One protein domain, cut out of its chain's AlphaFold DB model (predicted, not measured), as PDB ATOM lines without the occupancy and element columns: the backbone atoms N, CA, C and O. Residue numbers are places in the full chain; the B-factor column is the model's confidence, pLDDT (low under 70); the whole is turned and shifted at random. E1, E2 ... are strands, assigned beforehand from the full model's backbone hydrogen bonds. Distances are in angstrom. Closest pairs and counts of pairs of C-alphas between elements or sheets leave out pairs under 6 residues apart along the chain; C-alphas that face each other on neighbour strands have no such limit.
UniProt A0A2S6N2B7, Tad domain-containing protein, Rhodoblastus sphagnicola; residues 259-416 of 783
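Overview. This is residues 259 to 416 of the 783 residues of the protein "Tad domain-containing protein" of Rhodoblastus sphagnicola (UniProt A0A2S6N2B7). The chain is wound in stacked turns, a solenoid with three walls round a narrow core: E5, E7, E10 and E13 make one wall, E6, E9, E12 and the part of E15 beside E12 make the second, and E8, E11 and E14 make the third. E1 beside E5 and the up-and-back strands E2, E3 and E4 build out one end of the solenoid, while E15 turns the corner between two walls at the other end. The printed part has 158 residues with fifteen named strands, E1 to E15 in order along the chain, and no named helix; the class is all strand. Twelve strands form a mixed sheet in the order E1, E5, E7, E10, E13, E15, E12, E9, E6, E4, E3, E2, and E8, E11, E14 form a second sheet, all parallel. The whole is compact and rounded, with a radius of gyration of the C-alphas of 14.6 A and spans of 41 by 34 by 29 A.

Along the chain. Begin with the large sheet at C-alpha 270, (185.034, 171.299, 133.436), where E1 starts its residues 270 to 276, 18.7 A long. Next across the sheet find E5, residues 307 to 315, 21.6 A; then E7, 332 to 335; E10, 352 to 355; and E13, 375 to 380, 16.3 A. E15, residues 400 to 413, is the longest strand by residues and spans 20.9 A, ending at C-alpha 413, (161.665, 166.613, 137.744). Beyond it come E12, residues 365 to 369, E9, 346 to 348, E6, 320 to 323, E4, 297 to 301, E3, 290 to 294, and E2, 282 to 284. For the small sheet, look at E8, residues 339 to 342, starting at (171.114, 176.959, 143.468), then E11, 359 to 362, and E14, 395 to 398.

Arrangement. The large sheet is a folded sheet, bent back on itself: E1, E5, E7, E10 and E13 face E12, E9, E6, E4, E3 and E2, with E15 as the hinge. Look at residue 407, where E15 bends by 126 degrees; it pairs with E12 over residues 401 to 405 and with E13 over residues 408 to 413. There N 403 is 2.9 A from O 366, and N 411 is 2.9 A from O 377, both within hydrogen-bond range. E7 and E10 are parallel at 9 degrees, with N 335 and O 354 2.8 A apart. E9 and E6 are parallel, also at 9 degrees, with N 347 and O 321 at 2.8 A. E1, an edge strand, is parallel to E5 at 16 degrees, with N 272 and O 309 at 2.8 A, and E5 bends by 69 degrees at residue 311. At the other edge, E2, E3 and E4 form a meander, each strand the antiparallel neighbour of the one before; E2 and E3 are a hairpin, with N 291 and O 283 at 2.8 A, and so are E3 and E4, with N 299 and O 292 at 2.7 A. In the small sheet, E11 is parallel to E8 at 7 degrees, with N 362 and O 341 at 2.9 A, and to E14 at 3 degrees, with N 361 and O 396 at 2.8 A. The closest C-alphas of E11 and E15 are those of Ser 362 and Ala 400, 5.3 A apart. E8 and E13 are apart.

Size, cuts and confidence. The two C-alphas farthest apart, those of Gln 260 and Tyr 279, are 43.4 A from each other. The printed part has no cut. The link from E13 to E14 is long, residues 381 to 394; the link from E6 to E7 is short but not tight, and the other links are tight. The mean pLDDT of the printed part is 83.0, and residues 259 to 268 and 382 to 393 are under 70.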
ATOM      1  N   GLN A 259     162.449 158.565 134.148       50.59
ATOM      2  CA  GLN A 259     163.654 158.118 133.425       50.59
ATOM      3  C   GLN A 259     163.718 158.612 131.973       50.59
ATOM      4  O   GLN A 259     164.788 158.580 131.374       50.59
ATOM      5  N   GLN A 260     162.600 159.047 131.388       51.59
ATOM      6  CA  GLN A 260     162.543 159.570 130.023       51.59
ATOM      7  C   GLN A 260     162.967 161.045 129.949       51.59
ATOM      8  O   GLN A 260     163.284 161.533 128.867       51.59
ATOM      9  N   ILE A 261     163.023 161.744 131.090       60.94
ATOM     10  CA  ILE A 261     163.566 163.102 131.193       60.94
ATOM     11  C   ILE A 261     164.918 163.034 131.905       60.94
ATOM     12  O   ILE A 261     165.084 163.498 133.027       60.94
ATOM     13  N   THR A 262     165.905 162.399 131.277       59.47
ATOM     14  CA  THR A 262     167.293 162.557 131.724       59.47
ATOM     15  C   THR A 262     167.782 163.959 131.361       59.47
ATOM     16  O   THR A 262     167.433 164.441 130.277       59.47
ATOM     17  N   PRO A 263     168.631 164.601 132.190       62.59
ATOM     18  CA  PRO A 263     169.379 165.756 131.718       62.59
ATOM     19  C   PRO A 263     170.087 165.364 130.409       62.59
ATOM     20  O   PRO A 263     170.588 164.234 130.323       62.59
ATOM     21  N   PRO A 264     170.127 166.234 129.386       59.75
ATOM     22  CA  PRO A 264     170.904 165.969 128.179       59.75
ATOM     23  C   PRO A 264     172.326 165.533 128.568       59.75
ATOM     24  O   PRO A 264     172.898 166.103 129.499       59.75
ATOM     25  N   ALA A 265     172.865 164.494 127.917       48.97
ATOM     26  CA  ALA A 265     174.125 163.847 128.296       48.97
ATOM     27  C   ALA A 265     175.223 164.867 128.665       48.97
ATOM     28  O   ALA A 265     175.640 165.661 127.823       48.97
ATOM     29  N   GLY A 266     175.691 164.858 129.923       57.66
ATOM     30  CA  GLY A 266     176.653 165.874 130.361       57.66
ATOM     31  C   GLY A 266     176.859 166.063 131.862       57.66
ATOM     32  O   GLY A 266     177.135 167.183 132.272       57.66
ATOM     33  N   THR A 267     176.780 165.020 132.699       54.47
ATOM     34  CA  THR A 267     177.258 165.129 134.099       54.47
ATOM     35  C   THR A 267     178.783 165.294 134.187       54.47
ATOM     36  O   THR A 267     179.306 165.677 135.233       54.47
ATOM     37  N   GLY A 268     179.493 165.056 133.078       68.94
ATOM     38  CA  GLY A 268     180.885 165.440 132.872       68.94
ATOM     39  C   GLY A 268     181.006 166.836 132.256       68.94
ATOM     40  O   GLY A 268     180.299 167.188 131.311       68.94
ATOM     41  N   GLY A 269     181.937 167.620 132.781       78.38
ATOM     42  CA  GLY A 269     182.245 168.967 132.323       78.38
ATOM     43  C   GLY A 269     183.453 169.503 133.076       78.38
ATOM     44  O   GLY A 269     183.924 168.882 134.031       78.38
ATOM     45  N   THR A 270     183.970 170.656 132.658       86.75
ATOM     46  CA  THR A 270     185.034 171.299 133.436       86.75
ATOM     47  C   THR A 270     184.436 171.788 134.750       86.75
ATOM     48  O   THR A 270     183.482 172.566 134.728       86.75
ATOM     49  N   ASN A 271     184.964 171.321 135.886       89.00
ATOM     50  CA  ASN A 271     184.534 171.811 137.193       89.00
ATOM     51  C   ASN A 271     184.945 173.273 137.341       89.00
ATOM     52  O   ASN A 271     186.103 173.605 137.103       89.00
ATOM     53  N   VAL A 272     184.008 174.122 137.741       89.75
ATOM     54  CA  VAL A 272     184.182 175.556 137.966       89.75
ATOM     55  C   VAL A 272     183.604 175.880 139.340       89.75
ATOM     56  O   VAL A 272     182.558 175.359 139.724       89.75
ATOM     57  N   SER A 273     184.270 176.742 140.100       88.50
ATOM     58  CA  SER A 273     183.760 177.219 141.384       88.50
ATOM     59  C   SER A 273     183.956 178.723 141.477       88.50
ATOM     60  O   SER A 273     185.031 179.226 141.171       88.50
ATOM     61  N   PHE A 274     182.925 179.443 141.913       88.31
ATOM     62  CA  PHE A 274     183.002 180.883 142.154       88.31
ATOM     63  C   PHE A 274     182.558 181.213 143.574       88.31
ATOM     64  O   PHE A 274     181.546 180.704 144.059       88.31
ATOM     65  N   ASN A 275     183.299 182.126 144.201       88.00
ATOM     66  CA  ASN A 275     182.896 182.818 145.416       88.00
ATOM     67  C   ASN A 275     182.887 184.323 145.120       88.00
ATOM     68  O   ASN A 275     183.919 184.996 145.164       88.00
ATOM     69  N   LEU A 276     181.720 184.819 144.718       87.62
ATOM     70  CA  LEU A 276     181.519 186.181 144.241       87.62
ATOM     71  C   LEU A 276     181.296 187.120 145.433       87.62
ATOM     72  O   LEU A 276     180.191 187.224 145.968       87.62
ATOM     73  N   GLN A 277     182.362 187.792 145.865       85.56
ATOM     74  CA  GLN A 277     182.359 188.778 146.956       85.56
ATOM     75  C   GLN A 277     182.621 190.192 146.414       85.56
ATOM     76  O   GLN A 277     182.652 190.391 145.210       85.56
ATOM     77  N   TYR A 278     182.785 191.204 147.267       78.81
ATOM     78  CA  TYR A 278     182.996 192.585 146.799       78.81
ATOM     79  C   TYR A 278     184.382 192.799 146.139       78.81
ATOM     80  O   TYR A 278     184.560 193.751 145.385       78.81
ATOM     81  N   TYR A 279     185.351 191.908 146.394       71.56
ATOM     82  CA  TYR A 279     186.704 191.932 145.820       71.56
ATOM     83  C   TYR A 279     187.271 190.507 145.670       71.56
ATOM     84  O   TYR A 279     186.971 189.666 146.522       71.56
ATOM     85  N   PRO A 280     188.110 190.217 144.651       77.75
ATOM     86  CA  PRO A 280     188.584 191.101 143.567       77.75
ATOM     87  C   PRO A 280     187.510 191.386 142.498       77.75
ATOM     88  O   PRO A 280     186.509 190.688 142.452       77.75
ATOM     89  N   THR A 281     187.710 192.389 141.627       81.31
ATOM     90  CA  THR A 281     186.743 192.783 140.570       81.31
ATOM     91  C   THR A 281     186.725 191.860 139.351       81.31
ATOM     92  O   THR A 281     185.816 191.939 138.532       81.31
ATOM     93  N   THR A 282     187.720 190.988 139.199       85.12
ATOM     94  CA  THR A 282     187.751 189.952 138.163       85.12
ATOM     95  C   THR A 282     188.265 188.648 138.766       85.12
ATOM     96  O   THR A 282     189.181 188.661 139.588       85.12
ATOM     97  N   GLN A 283     187.656 187.524 138.395       84.06
ATOM     98  CA  GLN A 283     188.078 186.183 138.798       84.06
ATOM     99  C   GLN A 283     188.128 185.271 137.572       84.06
ATOM    100  O   GLN A 283     187.134 185.125 136.864       84.06
ATOM    101  N   GLN A 284     189.279 184.648 137.327       83.94
ATOM    102  CA  GLN A 284     189.443 183.589 136.329       83.94
ATOM    103  C   GLN A 284     189.367 182.226 137.013       83.94
ATOM    104  O   GLN A 284     189.929 182.047 138.091       83.94
ATOM    105  N   GLN A 285     188.682 181.276 136.381       85.62
ATOM    106  CA  GLN A 285     188.527 179.910 136.877       85.62
ATOM    107  C   GLN A 285     188.943 178.888 135.810       85.62
ATOM    108  O   GLN A 285     189.239 179.222 134.659       85.62
ATOM    109  N   SER A 286     188.976 177.618 136.204       81.31
ATOM    110  CA  SER A 286     189.205 176.473 135.320       81.31
ATOM    111  C   SER A 286     188.280 176.485 134.096       81.31
ATOM    112  O   SER A 286     187.144 176.958 134.138       81.31
ATOM    113  N   GLY A 287     188.782 175.971 132.970       82.75
ATOM    114  CA  GLY A 287     188.011 175.893 131.723       82.75
ATOM    115  C   GLY A 287     187.817 177.226 130.997       82.75
ATOM    116  O   GLY A 287     187.052 177.277 130.042       82.75
ATOM    117  N   GLY A 288     188.493 178.298 131.423       88.69
ATOM    118  CA  GLY A 288     188.441 179.603 130.755       88.69
ATOM    119  C   GLY A 288     187.232 180.462 131.127       88.69
ATOM    120  O   GLY A 288     187.028 181.507 130.515       88.69
ATOM    121  N   CYS A 289     186.439 180.057 132.123       91.62
ATOM    122  CA  CYS A 289     185.370 180.893 132.657       91.62
ATOM    123  C   CYS A 289     185.936 182.101 133.418       91.62
ATOM    124  O   CYS A 289     186.883 181.987 134.200       91.62
ATOM    125  N   THR A 290     185.310 183.259 133.229       92.25
ATOM    126  CA  THR A 290     185.654 184.522 133.887       92.25
ATOM    127  C   THR A 290     184.428 185.111 134.569       92.25
ATOM    128  O   THR A 290     183.350 185.107 133.980       92.25
ATOM    129  N   ALA A 291     184.599 185.680 135.758       92.56
ATOM    130  CA  ALA A 291     183.614 186.543 136.397       92.56
ATOM    131  C   ALA A 291     184.166 187.970 136.498       92.56
ATOM    132  O   ALA A 291     185.307 188.150 136.924       92.56
ATOM    133  N   THR A 292     183.376 188.980 136.136       93.12
ATOM    134  CA  THR A 292     183.735 190.403 136.254       93.12
ATOM    135  C   THR A 292     182.689 191.158 137.071       93.12
ATOM    136  O   THR A 292     181.494 190.945 136.900       93.12
ATOM    137  N   TYR A 293     183.115 192.024 137.984       93.06
ATOM    138  CA  TYR A 293     182.240 192.797 138.861       93.06
ATOM    139  C   TYR A 293     182.187 194.253 138.413       93.06
ATOM    140  O   TYR A 293     183.208 194.942 138.393       93.06
ATOM    141  N   GLN A 294     180.989 194.730 138.090       92.50
ATOM    142  CA  GLN A 294     180.745 196.117 137.717       92.50
ATOM    143  C   GLN A 294     179.356 196.545 138.191       92.50
ATOM    144  O   GLN A 294     178.384 195.819 138.010       92.50
ATOM    145  N   SER A 295     179.254 197.737 138.787       91.44
ATOM    146  CA  SER A 295     177.973 198.340 139.191       91.44
ATOM    147  C   SER A 295     177.078 197.410 140.027       91.44
ATOM    148  O   SER A 295     175.883 197.297 139.771       91.44
ATOM    149  N   SER A 296     177.663 196.728 141.018       90.19
ATOM    150  CA  SER A 296     176.968 195.763 141.889       90.19
ATOM    151  C   SER A 296     176.422 194.514 141.187       90.19
ATOM    152  O   SER A 296     175.583 193.807 141.749       90.19
ATOM    153  N   VAL A 297     176.920 194.212 139.985       92.44
ATOM    154  CA  VAL A 297     176.556 193.029 139.201       92.44
ATOM    155  C   VAL A 297     177.808 192.242 138.829       92.44
ATOM    156  O   VAL A 297     178.782 192.783 138.305       92.44
ATOM    157  N   TRP A 298     177.770 190.941 139.084       93.50
ATOM    158  CA  TRP A 298     178.760 189.983 138.618       93.50
ATOM    159  C   TRP A 298     178.366 189.429 137.251       93.50
ATOM    160  O   TRP A 298     177.301 188.846 137.113       93.50
ATOM    161  N   THR A 299     179.216 189.560 136.238       93.88
ATOM    162  CA  THR A 299     179.010 188.954 134.917       93.88
ATOM    163  C   THR A 299     179.896 187.727 134.771       93.88
ATOM    164  O   THR A 299     181.117 187.853 134.745       93.88
ATOM    165  N   ILE A 300     179.287 186.544 134.687       93.38
ATOM    166  CA  ILE A 300     179.965 185.265 134.462       93.38
ATOM    167  C   ILE A 300     179.869 184.913 132.979       93.38
ATOM    168  O   ILE A 300     178.773 184.769 132.433       93.38
ATOM    169  N   SER A 301     181.023 184.710 132.353       91.38
ATOM    170  CA  SER A 301     181.162 184.319 130.951       91.38
ATOM    171  C   SER A 301     182.061 183.097 130.840       91.38
ATOM    172  O   SER A 301     183.104 183.029 131.486       91.38
ATOM    173  N   CYS A 302     181.675 182.140 130.001       91.19
ATOM    174  CA  CYS A 302     182.454 180.942 129.704       91.19
ATOM    175  C   CYS A 302     182.552 180.748 128.182       91.19
ATOM    176  O   CYS A 302     181.624 181.144 127.470       91.19
ATOM    177  N   PRO A 303     183.632 180.132 127.667       90.06
ATOM    178  CA  PRO A 303     183.736 179.771 126.255       90.06
ATOM    179  C   PRO A 303     182.545 178.930 125.768       90.06
ATOM    180  O   PRO A 303     182.092 178.020 126.471       90.06
ATOM    181  N   ALA A 304     182.046 179.235 124.569       88.44
ATOM    182  CA  ALA A 304     180.859 178.605 123.995       88.44
ATOM    183  C   ALA A 304     181.089 177.145 123.555       88.44
ATOM    184  O   ALA A 304     182.207 176.761 123.220       88.44
ATOM    185  N   GLY A 305     180.011 176.351 123.518       86.12
ATOM    186  CA  GLY A 305     180.000 174.988 122.966       86.12
ATOM    187  C   GLY A 305     180.536 173.891 123.892       86.12
ATOM    188  O   GLY A 305     180.709 172.763 123.446       86.12
ATOM    189  N   GLN A 306     180.790 174.213 125.164       87.81
ATOM    190  CA  GLN A 306     181.361 173.297 126.158       87.81
ATOM    191  C   GLN A 306     180.370 172.984 127.293       87.81
ATOM    192  O   GLN A 306     179.363 173.674 127.472       87.81
ATOM    193  N   ASN A 307     180.702 171.971 128.100       89.88
ATOM    194  CA  ASN A 307     179.988 171.624 129.330       89.88
ATOM    195  C   ASN A 307     180.784 172.084 130.562       89.88
ATOM    196  O   ASN A 307     181.953 171.713 130.727       89.88
ATOM    197  N   TYR A 308     180.141 172.834 131.454       90.94
ATOM    198  CA  TYR A 308     180.725 173.303 132.713       90.94
ATOM    199  C   TYR A 308     179.909 172.805 133.900       90.94
ATOM    200  O   TYR A 308     178.679 172.847 133.874       90.94
ATOM    201  N   THR A 309     180.592 172.377 134.958       91.62
ATOM    202  CA  THR A 309     179.964 171.894 136.192       91.62
ATOM    203  C   THR A 309     180.325 172.818 137.341       91.62
ATOM    204  O   THR A 309     181.483 172.915 137.730       91.62
ATOM    205  N   PHE A 310     179.333 173.505 137.896       90.12
ATOM    206  CA  PHE A 310     179.516 174.477 138.964       90.12
ATOM    207  C   PHE A 310     179.429 173.790 140.325       90.12
ATOM    208  O   PHE A 310     178.363 173.725 140.934       90.12
ATOM    209  N   SER A 311     180.556 173.263 140.809       82.94
ATOM    210  CA  SER A 311     180.640 172.553 142.095       82.94
ATOM    211  C   SER A 311     180.190 173.424 143.277       82.94
ATOM    212  O   SER A 311     179.539 172.930 144.198       82.94
ATOM    213  N   SER A 312     180.478 174.729 143.226       82.62
ATOM    214  CA  SER A 312     179.954 175.729 144.161       82.62
ATOM    215  C   SER A 312     179.833 177.099 143.487       82.62
ATOM    216  O   SER A 312     180.792 177.574 142.876       82.62
ATOM    217  N   LEU A 313     178.688 177.760 143.648       88.06
ATOM    218  CA  LEU A 313     178.467 179.141 143.221       88.06
ATOM    219  C   LEU A 313     177.843 179.919 144.381       88.06
ATOM    220  O   LEU A 313     176.665 179.743 144.680       88.06
ATOM    221  N   THR A 314     178.641 180.753 145.048       85.69
ATOM    222  CA  THR A 314     178.176 181.611 146.146       85.69
ATOM    223  C   THR A 314     178.268 183.076 145.750       85.69
ATOM    224  O   THR A 314     179.256 183.498 145.150       85.69
ATOM    225  N   VAL A 315     177.247 183.858 146.104       85.94
ATOM    226  CA  VAL A 315     177.173 185.298 145.827       85.94
ATOM    227  C   VAL A 315     176.916 186.041 147.130       85.94
ATOM    228  O   VAL A 315     176.039 185.660 147.901       85.94
ATOM    229  N   ALA A 316     177.716 187.066 147.406       81.31
ATOM    230  CA  ALA A 316     177.583 187.864 148.615       81.31
ATOM    231  C   ALA A 316     176.346 188.776 148.554       81.31
ATOM    232  O   ALA A 316     176.153 189.499 147.580       81.31
ATOM    233  N   GLY A 317     175.561 188.809 149.634       78.12
ATOM    234  CA  GLY A 317     174.479 189.780 149.829       78.12
ATOM    235  C   GLY A 317     173.453 189.831 148.689       78.12
ATOM    236  O   GLY A 317     173.074 188.806 148.133       78.12
ATOM    237  N   SER A 318     172.999 191.043 148.355       81.62
ATOM    238  CA  SER A 318     171.998 191.338 147.315       81.62
ATOM    239  C   SER A 318     172.605 191.662 145.939       81.62
ATOM    240  O   SER A 318     171.977 192.345 145.128       81.62
ATOM    241  N   LEU A 319     173.842 191.225 145.669       89.62
ATOM    242  CA  LEU A 319     174.527 191.507 144.401       89.62
ATOM    243  C   LEU A 319     173.829 190.814 143.223       89.62
ATOM    244  O   LEU A 319     173.390 189.671 143.335       89.62
ATOM    245  N   GLY A 320     173.746 191.501 142.083       91.50
ATOM    246  CA  GLY A 320     173.174 190.932 140.864       91.50
ATOM    247  C   GLY A 320     174.141 189.988 140.147       91.50
ATOM    248  O   GLY A 320     175.357 190.096 140.311       91.50
ATOM    249  N   VAL A 321     173.611 189.094 139.311       93.69
ATOM    250  CA  VAL A 321     174.412 188.192 138.471       93.69
ATOM    251  C   VAL A 321     173.901 188.187 137.034       93.69
ATOM    252  O   VAL A 321     172.740 187.902 136.781       93.69
ATOM    253  N   ASN A 322     174.786 188.425 136.075       94.38
ATOM    254  CA  ASN A 322     174.568 188.163 134.659       94.38
ATOM    255  C   ASN A 322     175.327 186.890 134.286       94.38
ATOM    256  O   ASN A 322     176.552 186.884 134.214       94.38
ATOM    257  N   PHE A 323     174.615 185.798 134.055       92.88
ATOM    258  CA  PHE A 323     175.179 184.489 133.780       92.88
ATOM    259  C   PHE A 323     175.020 184.138 132.300       92.88
ATOM    260  O   PHE A 323     173.914 183.895 131.822       92.88
ATOM    261  N   ALA A 324     176.133 184.082 131.569       88.19
ATOM    262  CA  ALA A 324     176.168 183.715 130.153       88.19
ATOM    263  C   ALA A 324     175.219 184.545 129.258       88.19
ATOM    264  O   ALA A 324     174.649 184.026 128.305       88.19
ATOM    265  N   VAL A 325     175.062 185.845 129.537       85.81
ATOM    266  CA  VAL A 325     174.149 186.758 128.805       85.81
ATOM    267  C   VAL A 325     174.481 186.935 127.315       85.81
ATOM    268  O   VAL A 325     173.605 187.284 126.530       85.81
ATOM    269  N   SER A 326     175.722 186.649 126.909       80.31
ATOM    270  CA  SER A 326     176.178 186.581 125.510       80.31
ATOM    271  C   SER A 326     176.380 185.139 125.013       80.31
ATOM    272  O   SER A 326     177.149 184.904 124.083       80.31
ATOM    273  N   GLY A 327     175.763 184.167 125.689       74.94
ATOM    274  CA  GLY A 327     175.878 182.743 125.390       74.94
ATOM    275  C   GLY A 327     175.211 182.325 124.078       74.94
ATOM    276  O   GLY A 327     174.494 183.086 123.432       74.94
ATOM    277  N   THR A 328     175.452 181.071 123.701       71.81
ATOM    278  CA  THR A 328     174.825 180.386 122.560       71.81
ATOM    279  C   THR A 328     174.160 179.104 123.062       71.81
ATOM    280  O   THR A 328     174.727 178.451 123.941       71.81
ATOM    281  N   GLY A 329     173.041 178.677 122.462       71.31
ATOM    282  CA  GLY A 329     172.242 177.510 122.895       71.31
ATOM    283  C   GLY A 329     172.954 176.141 122.937       71.31
ATOM    284  O   GLY A 329     172.355 175.154 123.355       71.31
ATOM    285  N   ASN A 330     174.230 176.067 122.546       82.25
ATOM    286  CA  ASN A 330     175.027 174.836 122.514       82.25
ATOM    287  C   ASN A 330     175.919 174.644 123.759       82.25
ATOM    288  O   ASN A 330     176.575 173.615 123.879       82.25
ATOM    289  N   THR A 331     175.987 175.621 124.667       88.50
ATOM    290  CA  THR A 331     176.748 175.512 125.926       88.50
ATOM    291  C   THR A 331     175.866 174.912 127.020       88.50
ATOM    292  O   THR A 331     174.704 175.301 127.136       88.50
ATOM    293  N   THR A 332     176.409 174.018 127.851       90.12
ATOM    294  CA  THR A 332     175.667 173.401 128.967       90.12
ATOM    295  C   THR A 332     176.273 173.774 130.315       90.12
ATOM    296  O   THR A 332     177.477 173.615 130.536       90.12
ATOM    297  N   PHE A 333     175.429 174.229 131.238       91.19
ATOM    298  CA  PHE A 333     175.801 174.589 132.603       91.19
ATOM    299  C   PHE A 333     175.110 173.672 133.611       91.19
ATOM    300  O   PHE A 333     173.884 173.662 133.711       91.19
ATOM    301  N   ASN A 334     175.898 172.917 134.373       90.06
ATOM    302  CA  ASN A 334     175.410 171.973 135.372       90.06
ATOM    303  C   ASN A 334     175.604 172.513 136.791       90.06
ATOM    304  O   ASN A 334     176.711 172.898 137.165       90.06
ATOM    305  N   PHE A 335     174.553 172.450 137.602       89.06
ATOM    306  CA  PHE A 335     174.542 172.814 139.016       89.06
ATOM    307  C   PHE A 335     174.145 171.574 139.838       89.06
ATOM    308  O   PHE A 335     172.955 171.292 139.983       89.06
ATOM    309  N   PRO A 336     175.117 170.782 140.329       84.25
ATOM    310  CA  PRO A 336     174.849 169.544 141.068       84.25
ATOM    311  C   PRO A 336     174.163 169.780 142.422       84.25
ATOM    312  O   PRO A 336     173.397 168.936 142.873       84.25
ATOM    313  N   ASN A 337     174.427 170.927 143.052       84.44
ATOM    314  CA  ASN A 337     173.828 171.344 144.319       84.44
ATOM    315  C   ASN A 337     172.683 172.335 144.076       84.44
ATOM    316  O   ASN A 337     172.621 172.955 143.012       84.44
ATOM    317  N   THR A 338     171.796 172.506 145.061       85.69
ATOM    318  CA  THR A 338     170.713 173.496 144.990       85.69
ATOM    319  C   THR A 338     171.283 174.886 144.736       85.69
ATOM    320  O   THR A 338     172.127 175.359 145.501       85.69
ATOM    321  N   LEU A 339     170.809 175.552 143.683       88.81
ATOM    322  CA  LEU A 339     171.114 176.959 143.468       88.81
ATOM    323  C   LEU A 339     170.071 177.810 144.191       88.81
ATOM    324  O   LEU A 339     168.876 177.698 143.909       88.81
ATOM    325  N   THR A 340     170.535 178.676 145.092       87.12
ATOM    326  CA  THR A 340     169.675 179.608 145.825       87.12
ATOM    327  C   THR A 340     169.992 181.045 145.444       87.12
ATOM    328  O   THR A 340     171.127 181.493 145.604       87.12
ATOM    329  N   THR A 341     168.985 181.789 144.991       85.75
ATOM    330  CA  THR A 341     169.093 183.232 144.747       85.75
ATOM    331  C   THR A 341     168.270 183.965 145.801       85.75
ATOM    332  O   THR A 341     167.037 183.916 145.781       85.75
ATOM    333  N   SER A 342     168.938 184.619 146.751       84.75
ATOM    334  CA  SER A 342     168.272 185.357 147.827       84.75
ATOM    335  C   SER A 342     168.426 186.867 147.643       84.75
ATOM    336  O   SER A 342     169.550 187.358 147.627       84.75
ATOM    337  N   TRP A 343     167.312 187.595 147.501       83.69
ATOM    338  CA  TRP A 343     167.247 189.065 147.418       83.69
ATOM    339  C   TRP A 343     168.186 189.697 146.375       83.69
ATOM    340  O   TRP A 343     168.657 190.819 146.550       83.69
ATOM    341  N   SER A 344     168.459 188.976 145.289       85.25
ATOM    342  CA  SER A 344     169.371 189.363 144.210       85.25
ATOM    343  C   SER A 344     168.689 189.222 142.852       85.25
ATOM    344  O   SER A 344     167.737 188.456 142.701       85.25
ATOM    345  N   ASN A 345     169.175 189.972 141.861       91.94
ATOM    346  CA  ASN A 345     168.661 189.902 140.495       91.94
ATOM    347  C   ASN A 345     169.600 189.077 139.616       91.94
ATOM    348  O   ASN A 345     170.757 189.468 139.447       91.94
ATOM    349  N   TRP A 346     169.116 187.966 139.055       93.31
ATOM    350  CA  TRP A 346     169.912 187.123 138.159       93.31
ATOM    351  C   TRP A 346     169.351 187.112 136.742       93.31
ATOM    352  O   TRP A 346     168.169 186.856 136.535       93.31
ATOM    353  N   THR A 347     170.214 187.320 135.756       94.38
ATOM    354  CA  THR A 347     169.882 187.170 134.338       94.38
ATOM    355  C   THR A 347     170.693 186.024 133.762       94.38
ATOM    356  O   THR A 347     171.917 186.065 133.786       94.38
ATOM    357  N   PHE A 348     170.026 185.017 133.220       92.94
ATOM    358  CA  PHE A 348     170.611 183.883 132.523       92.94
ATOM    359  C   PHE A 348     170.409 184.074 131.020       92.94
ATOM    360  O   PHE A 348     169.279 184.253 130.578       92.94
ATOM    361  N   GLY A 349     171.488 184.071 130.242       91.44
ATOM    362  CA  GLY A 349     171.403 184.175 128.785       91.44
ATOM    363  C   GLY A 349     171.161 182.844 128.068       91.44
ATOM    364  O   GLY A 349     170.759 181.857 128.680       91.44
ATOM    365  N   PRO A 350     171.399 182.780 126.749       88.50
ATOM    366  CA  PRO A 350     171.111 181.590 125.947       88.50
ATOM    367  C   PRO A 350     172.090 180.441 126.220       88.50
ATOM    368  O   PRO A 350     173.279 180.552 125.918       88.50
ATOM    369  N   ALA A 351     171.587 179.333 126.773       89.00
ATOM    370  CA  ALA A 351     172.316 178.089 127.034       89.00
ATOM    371  C   ALA A 351     171.362 176.966 127.489       89.00
ATOM    372  O   ALA A 351     170.171 177.203 127.731       89.00
ATOM    373  N   ASN A 352     171.909 175.759 127.657       89.38
ATOM    374  CA  ASN A 352     171.264 174.673 128.391       89.38
ATOM    375  C   ASN A 352     171.637 174.758 129.878       89.38
ATOM    376  O   ASN A 352     172.819 174.827 130.223       89.38
ATOM    377  N   TYR A 353     170.641 174.733 130.763       90.81
ATOM    378  CA  TYR A 353     170.824 174.852 132.211       90.81
ATOM    379  C   TYR A 353     170.289 173.617 132.930       90.81
ATOM    380  O   TYR A 353     169.096 173.335 132.865       90.81
ATOM    381  N   ASN A 354     171.157 172.923 133.661       89.75
ATOM    382  CA  ASN A 354     170.823 171.726 134.425       89.75
ATOM    383  C   ASN A 354     170.968 172.007 135.929       89.75
ATOM    384  O   ASN A 354     172.058 171.895 136.490       89.75
ATOM    385  N   PHE A 355     169.871 172.353 136.601       89.69
ATOM    386  CA  PHE A 355     169.796 172.537 138.053       89.69
ATOM    387  C   PHE A 355     169.485 171.207 138.738       89.69
ATOM    388  O   PHE A 355     168.347 170.924 139.101       89.69
ATOM    389  N   LEU A 356     170.501 170.360 138.875       84.69
ATOM    390  CA  LEU A 356     170.351 168.983 139.341       84.69
ATOM    391  C   LEU A 356     170.080 168.875 140.843       84.69
ATOM    392  O   LEU A 356     169.525 167.869 141.254       84.69
ATOM    393  N   GLY A 357     170.460 169.866 141.653       80.00
ATOM    394  CA  GLY A 357     170.136 169.916 143.085       80.00
ATOM    395  C   GLY A 357     168.911 170.775 143.425       80.00
ATOM    396  O   GLY A 357     168.631 170.996 144.601       80.00
ATOM    397  N   GLY A 358     168.208 171.294 142.421       86.50
ATOM    398  CA  GLY A 358     167.042 172.162 142.562       86.50
ATOM    399  C   GLY A 358     167.373 173.641 142.369       86.50
ATOM    400  O   GLY A 358     168.536 174.054 142.384       86.50
ATOM    401  N   LEU A 359     166.327 174.444 142.188       89.69
ATOM    402  CA  LEU A 359     166.407 175.896 142.042       89.69
ATOM    403  C   LEU A 359     165.455 176.553 143.046       89.69
ATOM    404  O   LEU A 359     164.238 176.376 142.972       89.69
ATOM    405  N   SER A 360     166.012 177.304 143.994       89.62
ATOM    406  CA  SER A 360     165.254 178.009 145.026       89.62
ATOM    407  C   SER A 360     165.464 179.509 144.907       89.62
ATOM    408  O   SER A 360     166.574 180.019 145.031       89.62
ATOM    409  N   ILE A 361     164.383 180.242 144.701       89.88
ATOM    410  CA  ILE A 361     164.421 181.677 144.461       89.88
ATOM    411  C   ILE A 361     163.613 182.364 145.556       89.88
ATOM    412  O   ILE A 361     162.420 182.110 145.718       89.88
ATOM    413  N   SER A 362     164.268 183.242 146.314       89.56
ATOM    414  CA  SER A 362     163.664 183.954 147.440       89.56
ATOM    415  C   SER A 362     163.971 185.450 147.374       89.56
ATOM    416  O   SER A 362     165.130 185.827 147.516       89.56
ATOM    417  N   GLY A 363     162.986 186.328 147.202       86.06
ATOM    418  CA  GLY A 363     163.264 187.746 146.936       86.06
ATOM    419  C   GLY A 363     163.956 188.006 145.584       86.06
ATOM    420  O   GLY A 363     164.495 187.103 144.945       86.06
ATOM    421  N   GLY A 364     163.973 189.270 145.152       88.94
ATOM    422  CA  GLY A 364     164.630 189.684 143.903       88.94
ATOM    423  C   GLY A 364     163.882 189.280 142.625       88.94
ATOM    424  O   GLY A 364     162.744 188.806 142.668       88.94
ATOM    425  N   SER A 365     164.502 189.532 141.469       92.00
ATOM    426  CA  SER A 365     163.933 189.252 140.142       92.00
ATOM    427  C   SER A 365     164.923 188.526 139.240       92.00
ATOM    428  O   SER A 365     166.030 189.003 139.008       92.00
ATOM    429  N   ASN A 366     164.501 187.387 138.701       93.12
ATOM    430  CA  ASN A 366     165.326 186.506 137.889       93.12
ATOM    431  C   ASN A 366     164.759 186.405 136.471       93.12
ATOM    432  O   ASN A 366     163.545 186.473 136.269       93.12
ATOM    433  N   ALA A 367     165.615 186.249 135.473       93.69
ATOM    434  CA  ALA A 367     165.194 186.167 134.082       93.69
ATOM    435  C   ALA A 367     166.070 185.193 133.298       93.69
ATOM    436  O   ALA A 367     167.290 185.260 133.388       93.69
ATOM    437  N   PHE A 368     165.450 184.331 132.500       92.94
ATOM    438  CA  PHE A 368     166.097 183.563 131.440       92.94
ATOM    439  C   PHE A 368     165.759 184.231 130.105       92.94
ATOM    440  O   PHE A 368     164.589 184.272 129.712       92.94
ATOM    441  N   THR A 369     166.765 184.808 129.448       89.56
ATOM    442  CA  THR A 369     166.621 185.604 128.224       89.56
ATOM    443  C   THR A 369     167.239 184.893 127.021       89.56
ATOM    444  O   THR A 369     168.419 184.544 127.008       89.56
ATOM    445  N   SER A 370     166.431 184.701 125.975       81.00
ATOM    446  CA  SER A 370     166.819 183.925 124.783       81.00
ATOM    447  C   SER A 370     167.565 184.709 123.731       81.00
ATOM    448  O   SER A 370     168.307 184.116 122.951       81.00
ATOM    449  N   ASN A 371     167.328 186.018 123.628       78.31
ATOM    450  CA  ASN A 371     167.785 186.822 122.492       78.31
ATOM    451  C   ASN A 371     167.484 186.146 121.126       78.31
ATOM    452  O   ASN A 371     168.263 186.266 120.184       78.31
ATOM    453  N   GLY A 372     166.383 185.383 121.030       74.44
ATOM    454  CA  GLY A 372     165.989 184.623 119.833       74.44
ATOM    455  C   GLY A 372     166.590 183.214 119.689       74.44
ATOM    456  O   GLY A 372     166.237 182.509 118.747       74.44
ATOM    457  N   SER A 373     167.457 182.773 120.603       80.31
ATOM    458  CA  SER A 373     168.043 181.421 120.628       80.31
ATOM    459  C   SER A 373     167.333 180.498 121.629       80.31
ATOM    460  O   SER A 373     166.898 180.966 122.679       80.31
ATOM    461  N   PRO A 374     167.212 179.187 121.359       76.50
ATOM    462  CA  PRO A 374     166.472 178.287 122.234       76.50
ATOM    463  C   PRO A 374     167.171 178.023 123.573       76.50
ATOM    464  O   PRO A 374     168.400 177.943 123.642       76.50
ATOM    465  N   HIS A 375     166.362 177.814 124.614       78.19
ATOM    466  CA  HIS A 375     166.801 177.334 125.926       78.19
ATOM    467  C   HIS A 375     166.266 175.936 126.209       78.19
ATOM    468  O   HIS A 375     165.081 175.660 125.996       78.19
ATOM    469  N   THR A 376     167.102 175.097 126.815       87.06
ATOM    470  CA  THR A 376     166.626 173.920 127.547       87.06
ATOM    471  C   THR A 376     166.983 174.079 129.011       87.06
ATOM    472  O   THR A 376     168.154 174.224 129.359       87.06
ATOM    473  N   ILE A 377     165.974 174.072 129.875       90.50
ATOM    474  CA  ILE A 377     166.148 174.222 131.316       90.50
ATOM    475  C   ILE A 377     165.622 172.956 131.970       90.50
ATOM    476  O   ILE A 377     164.443 172.629 131.858       90.50
ATOM    477  N   TYR A 378     166.513 172.243 132.643       89.38
ATOM    478  CA  TYR A 378     166.206 171.035 133.387       89.38
ATOM    479  C   TYR A 378     166.448 171.292 134.873       89.38
ATOM    480  O   TYR A 378     167.546 171.668 135.279       89.38
ATOM    481  N   ILE A 379     165.423 171.093 135.694       89.00
ATOM    482  CA  ILE A 379     165.478 171.246 137.148       89.00
ATOM    483  C   ILE A 379     165.135 169.897 137.764       89.00
ATOM    484  O   ILE A 379     164.109 169.307 137.434       89.00
ATOM    485  N   SER A 380     165.969 169.408 138.674       84.56
ATOM    486  CA  SER A 380     165.719 168.179 139.422       84.56
ATOM    487  C   SER A 380     166.068 168.367 140.888       84.56
ATOM    488  O   SER A 380     166.901 169.196 141.224       84.56
ATOM    489  N   CYS A 381     165.426 167.627 141.781       74.88
ATOM    490  CA  CYS A 381     165.557 167.825 143.221       74.88
ATOM    491  C   CYS A 381     166.851 167.264 143.862       74.88
ATOM    492  O   CYS A 381     166.925 167.181 145.087       74.88
ATOM    493  N   ASN A 382     167.847 166.804 143.097       68.06
ATOM    494  CA  ASN A 382     168.025 165.381 142.835       68.06
ATOM    495  C   ASN A 382     169.038 165.011 141.719       68.06
ATOM    496  O   ASN A 382     168.622 164.599 140.645       68.06
ATOM    497  N   ALA A 383     170.358 165.053 141.957       56.81
ATOM    498  CA  ALA A 383     171.332 164.613 140.943       56.81
ATOM    499  C   ALA A 383     171.321 163.090 140.668       56.81
ATOM    500  O   ALA A 383     171.715 162.666 139.582       56.81
ATOM    501  N   ASN A 384     170.877 162.274 141.637       53.28
ATOM    502  CA  ASN A 384     171.092 160.816 141.651       53.28
ATOM    503  C   ASN A 384     169.815 159.964 141.758       53.28
ATOM    504  O   ASN A 384     169.908 158.739 141.820       53.28
ATOM    505  N   SER A 385     168.626 160.557 141.813       52.81
ATOM    506  CA  SER A 385     167.366 159.822 141.895       52.81
ATOM    507  C   SER A 385     166.404 160.247 140.800       52.81
ATOM    508  O   SER A 385     166.219 161.412 140.474       52.81
ATOM    509  N   VAL A 386     165.734 159.236 140.278       50.47
ATOM    510  CA  VAL A 386     164.642 159.365 139.321       50.47
ATOM    511  C   VAL A 386     163.352 159.833 140.033       50.47
ATOM    512  O   VAL A 386     162.474 160.403 139.395       50.47
ATOM    513  N   LEU A 387     163.255 159.549 141.345       56.41
ATOM    514  CA  LEU A 387     162.178 159.757 142.331       56.41
ATOM    515  C   LEU A 387     162.298 160.986 143.247       56.41
ATOM    516  O   LEU A 387     162.712 160.812 144.392       56.41
ATOM    517  N   CYS A 388     161.889 162.189 142.844       60.31
ATOM    518  CA  CYS A 388     161.814 163.313 143.788       60.31
ATOM    519  C   CYS A 388     160.677 163.136 144.806       60.31
ATOM    520  O   CYS A 388     159.500 163.195 144.450       60.31
ATOM    521  N   GLY A 389     161.020 162.915 146.081       54.88
ATOM    522  CA  GLY A 389     160.042 162.827 147.171       54.88
ATOM    523  C   GLY A 389     159.304 164.155 147.403       54.88
ATOM    524  O   GLY A 389     159.827 165.224 147.091       54.88
ATOM    525  N   SER A 390     158.114 164.111 148.009       50.28
ATOM    526  CA  SER A 390     157.250 165.289 148.237       50.28
ATOM    527  C   SER A 390     157.877 166.403 149.089       50.28
ATOM    528  O   SER A 390     157.413 167.535 149.037       50.28
ATOM    529  N   ASN A 391     158.931 166.094 149.851       50.12
ATOM    530  CA  ASN A 391     159.647 167.034 150.726       50.12
ATOM    531  C   ASN A 391     160.928 167.596 150.085       50.12
ATOM    532  O   ASN A 391     161.740 168.213 150.771       50.12
ATOM    533  N   THR A 392     161.153 167.333 148.797       63.97
ATOM    534  CA  THR A 392     162.337 167.804 148.072       63.97
ATOM    535  C   THR A 392     162.001 169.038 147.238       63.97
ATOM    536  O   THR A 392     160.921 169.139 146.657       63.97
ATOM    537  N   THR A 393     162.915 170.005 147.184       61.34
ATOM    538  CA  THR A 393     162.753 171.221 146.377       61.34
ATOM    539  C   THR A 393     163.143 170.948 144.928       61.34
ATOM    540  O   THR A 393     164.325 170.793 144.633       61.34
ATOM    541  N   GLY A 394     162.159 170.903 144.023       78.81
ATOM    542  CA  GLY A 394     162.393 171.019 142.581       78.81
ATOM    543  C   GLY A 394     162.648 172.482 142.215       78.81
ATOM    544  O   GLY A 394     163.772 172.969 142.327       78.81
ATOM    545  N   LEU A 395     161.585 173.197 141.835       87.00
ATOM    546  CA  LEU A 395     161.592 174.654 141.663       87.00
ATOM    547  C   LEU A 395     160.729 175.306 142.748       87.00
ATOM    548  O   LEU A 395     159.534 175.029 142.835       87.00
ATOM    549  N   SER A 396     161.317 176.190 143.551       88.75
ATOM    550  CA  SER A 396     160.608 176.923 144.602       88.75
ATOM    551  C   SER A 396     160.786 178.427 144.438       88.75
ATOM    552  O   SER A 396     161.908 178.914 144.323       88.75
ATOM    553  N   LEU A 397     159.677 179.163 144.474       90.88
ATOM    554  CA  LEU A 397     159.624 180.622 144.418       90.88
ATOM    555  C   LEU A 397     158.938 181.155 145.676       90.88
ATOM    556  O   LEU A 397     157.791 180.807 145.958       90.88
ATOM    557  N   ASN A 398     159.633 182.014 146.419       90.25
ATOM    558  CA  ASN A 398     159.104 182.675 147.608       90.25
ATOM    559  C   ASN A 398     159.387 184.179 147.555       90.25
ATOM    560  O   ASN A 398     160.524 184.627 147.681       90.25
ATOM    561  N   SER A 399     158.333 184.972 147.396       90.69
ATOM    562  CA  SER A 399     158.387 186.437 147.353       90.69
ATOM    563  C   SER A 399     159.357 186.951 146.288       90.69
ATOM    564  O   SER A 399     160.071 187.926 146.508       90.69
ATOM    565  N   ALA A 400     159.419 186.264 145.146       90.44
ATOM    566  CA  ALA A 400     160.392 186.515 144.093       90.44
ATOM    567  C   ALA A 400     159.747 186.535 142.713       90.44
ATOM    568  O   ALA A 400     158.705 185.921 142.492       90.44
ATOM    569  N   ASN A 401     160.408 187.197 141.768       92.88
ATOM    570  CA  ASN A 401     160.003 187.165 140.372       92.88
ATOM    571  C   ASN A 401     160.937 186.255 139.575       92.88
ATOM    572  O   ASN A 401     162.155 186.294 139.762       92.88
ATOM    573  N   ILE A 402     160.378 185.482 138.652       93.31
ATOM    574  CA  ILE A 402     161.128 184.797 137.607       93.31
ATOM    575  C   ILE A 402     160.424 184.963 136.261       93.31
ATOM    576  O   ILE A 402     159.200 184.879 136.167       93.31
ATOM    577  N   SER A 403     161.206 185.183 135.209       94.00
ATOM    578  CA  SER A 403     160.709 185.185 133.839       94.00
ATOM    579  C   SER A 403     161.503 184.247 132.935       94.00
ATOM    580  O   SER A 403     162.714 184.105 133.094       94.00
ATOM    581  N   PHE A 404     160.823 183.620 131.981       91.75
ATOM    582  CA  PHE A 404     161.411 182.798 130.924       91.75
ATOM    583  C   PHE A 404     160.947 183.349 129.576       91.75
ATOM    584  O   PHE A 404     159.740 183.463 129.356       91.75
ATOM    585  N   GLN A 405     161.882 183.716 128.696       89.06
ATOM    586  CA  GLN A 405     161.574 184.391 127.432       89.06
ATOM    587  C   GLN A 405     162.111 183.649 126.207       89.06
ATOM    588  O   GLN A 405     163.293 183.320 126.139       89.06
ATOM    589  N   GLY A 406     161.278 183.537 125.171       79.12
ATOM    590  CA  GLY A 406     161.601 182.960 123.860       79.12
ATOM    591  C   GLY A 406     161.508 181.435 123.831       79.12
ATOM    592  O   GLY A 406     161.061 180.861 124.824       79.12
ATOM    593  N   PRO A 407     161.912 180.773 122.725       82.56
ATOM    594  CA  PRO A 407     161.669 179.345 122.507       82.56
ATOM    595  C   PRO A 407     162.352 178.492 123.581       82.56
ATOM    596  O   PRO A 407     163.525 178.138 123.478       82.56
ATOM    597  N   THR A 408     161.609 178.172 124.635       84.88
ATOM    598  CA  THR A 408     162.131 177.518 125.839       84.88
ATOM    599  C   THR A 408     161.441 176.180 126.045       84.88
ATOM    600  O   THR A 408     160.219 176.073 125.919       84.88
ATOM    601  N   ASN A 409     162.233 175.166 126.386       88.00
ATOM    602  CA  ASN A 409     161.753 173.918 126.962       88.00
ATOM    603  C   ASN A 409     162.107 173.906 128.451       88.00
ATOM    604  O   ASN A 409     163.292 173.895 128.797       88.00
ATOM    605  N   LEU A 410     161.098 173.920 129.324       91.25
ATOM    606  CA  LEU A 410     161.285 173.817 130.770       91.25
ATOM    607  C   LEU A 410     160.817 172.450 131.264       91.25
ATOM    608  O   LEU A 410     159.647 172.093 131.126       91.25
ATOM    609  N   TYR A 411     161.733 171.728 131.902       89.94
ATOM    610  CA  TYR A 411     161.491 170.427 132.503       89.94
ATOM    611  C   TYR A 411     161.806 170.475 133.997       89.94
ATOM    612  O   TYR A 411     162.931 170.778 134.393       89.94
ATOM    613  N   VAL A 412     160.825 170.141 134.830       89.44
ATOM    614  CA  VAL A 412     160.971 170.051 136.284       89.44
ATOM    615  C   VAL A 412     160.683 168.620 136.726       89.44
ATOM    616  O   VAL A 412     159.538 168.165 136.767       89.44
ATOM    617  N   ASN A 413     161.742 167.900 137.077       85.19
ATOM    618  CA  ASN A 413     161.665 166.613 137.744       85.19
ATOM    619  C   ASN A 413     161.625 166.834 139.264       85.19
ATOM    620  O   ASN A 413     162.658 166.871 139.929       85.19
ATOM    621  N   GLY A 414     160.424 167.055 139.793       83.50
ATOM    622  CA  GLY A 414     160.161 167.319 141.208       83.50
ATOM    623  C   GLY A 414     158.993 168.288 141.395       83.50
ATOM    624  O   GLY A 414     158.444 168.771 140.401       83.50
ATOM    625  N   PRO A 415     158.570 168.558 142.643       87.25
ATOM    626  CA  PRO A 415     157.528 169.542 142.909       87.25
ATOM    627  C   PRO A 415     157.954 170.942 142.452       87.25
ATOM    628  O   PRO A 415     159.090 171.368 142.687       87.25
ATOM    629  N   MET A 416     157.024 171.667 141.834       92.38
ATOM    630  CA  MET A 416     157.158 173.092 141.551       92.38
ATOM    631  C   MET A 416     156.187 173.869 142.436       92.38
ATOM    632  O   MET A 416     154.991 173.578 142.464       92.38
TER     633      MET A 416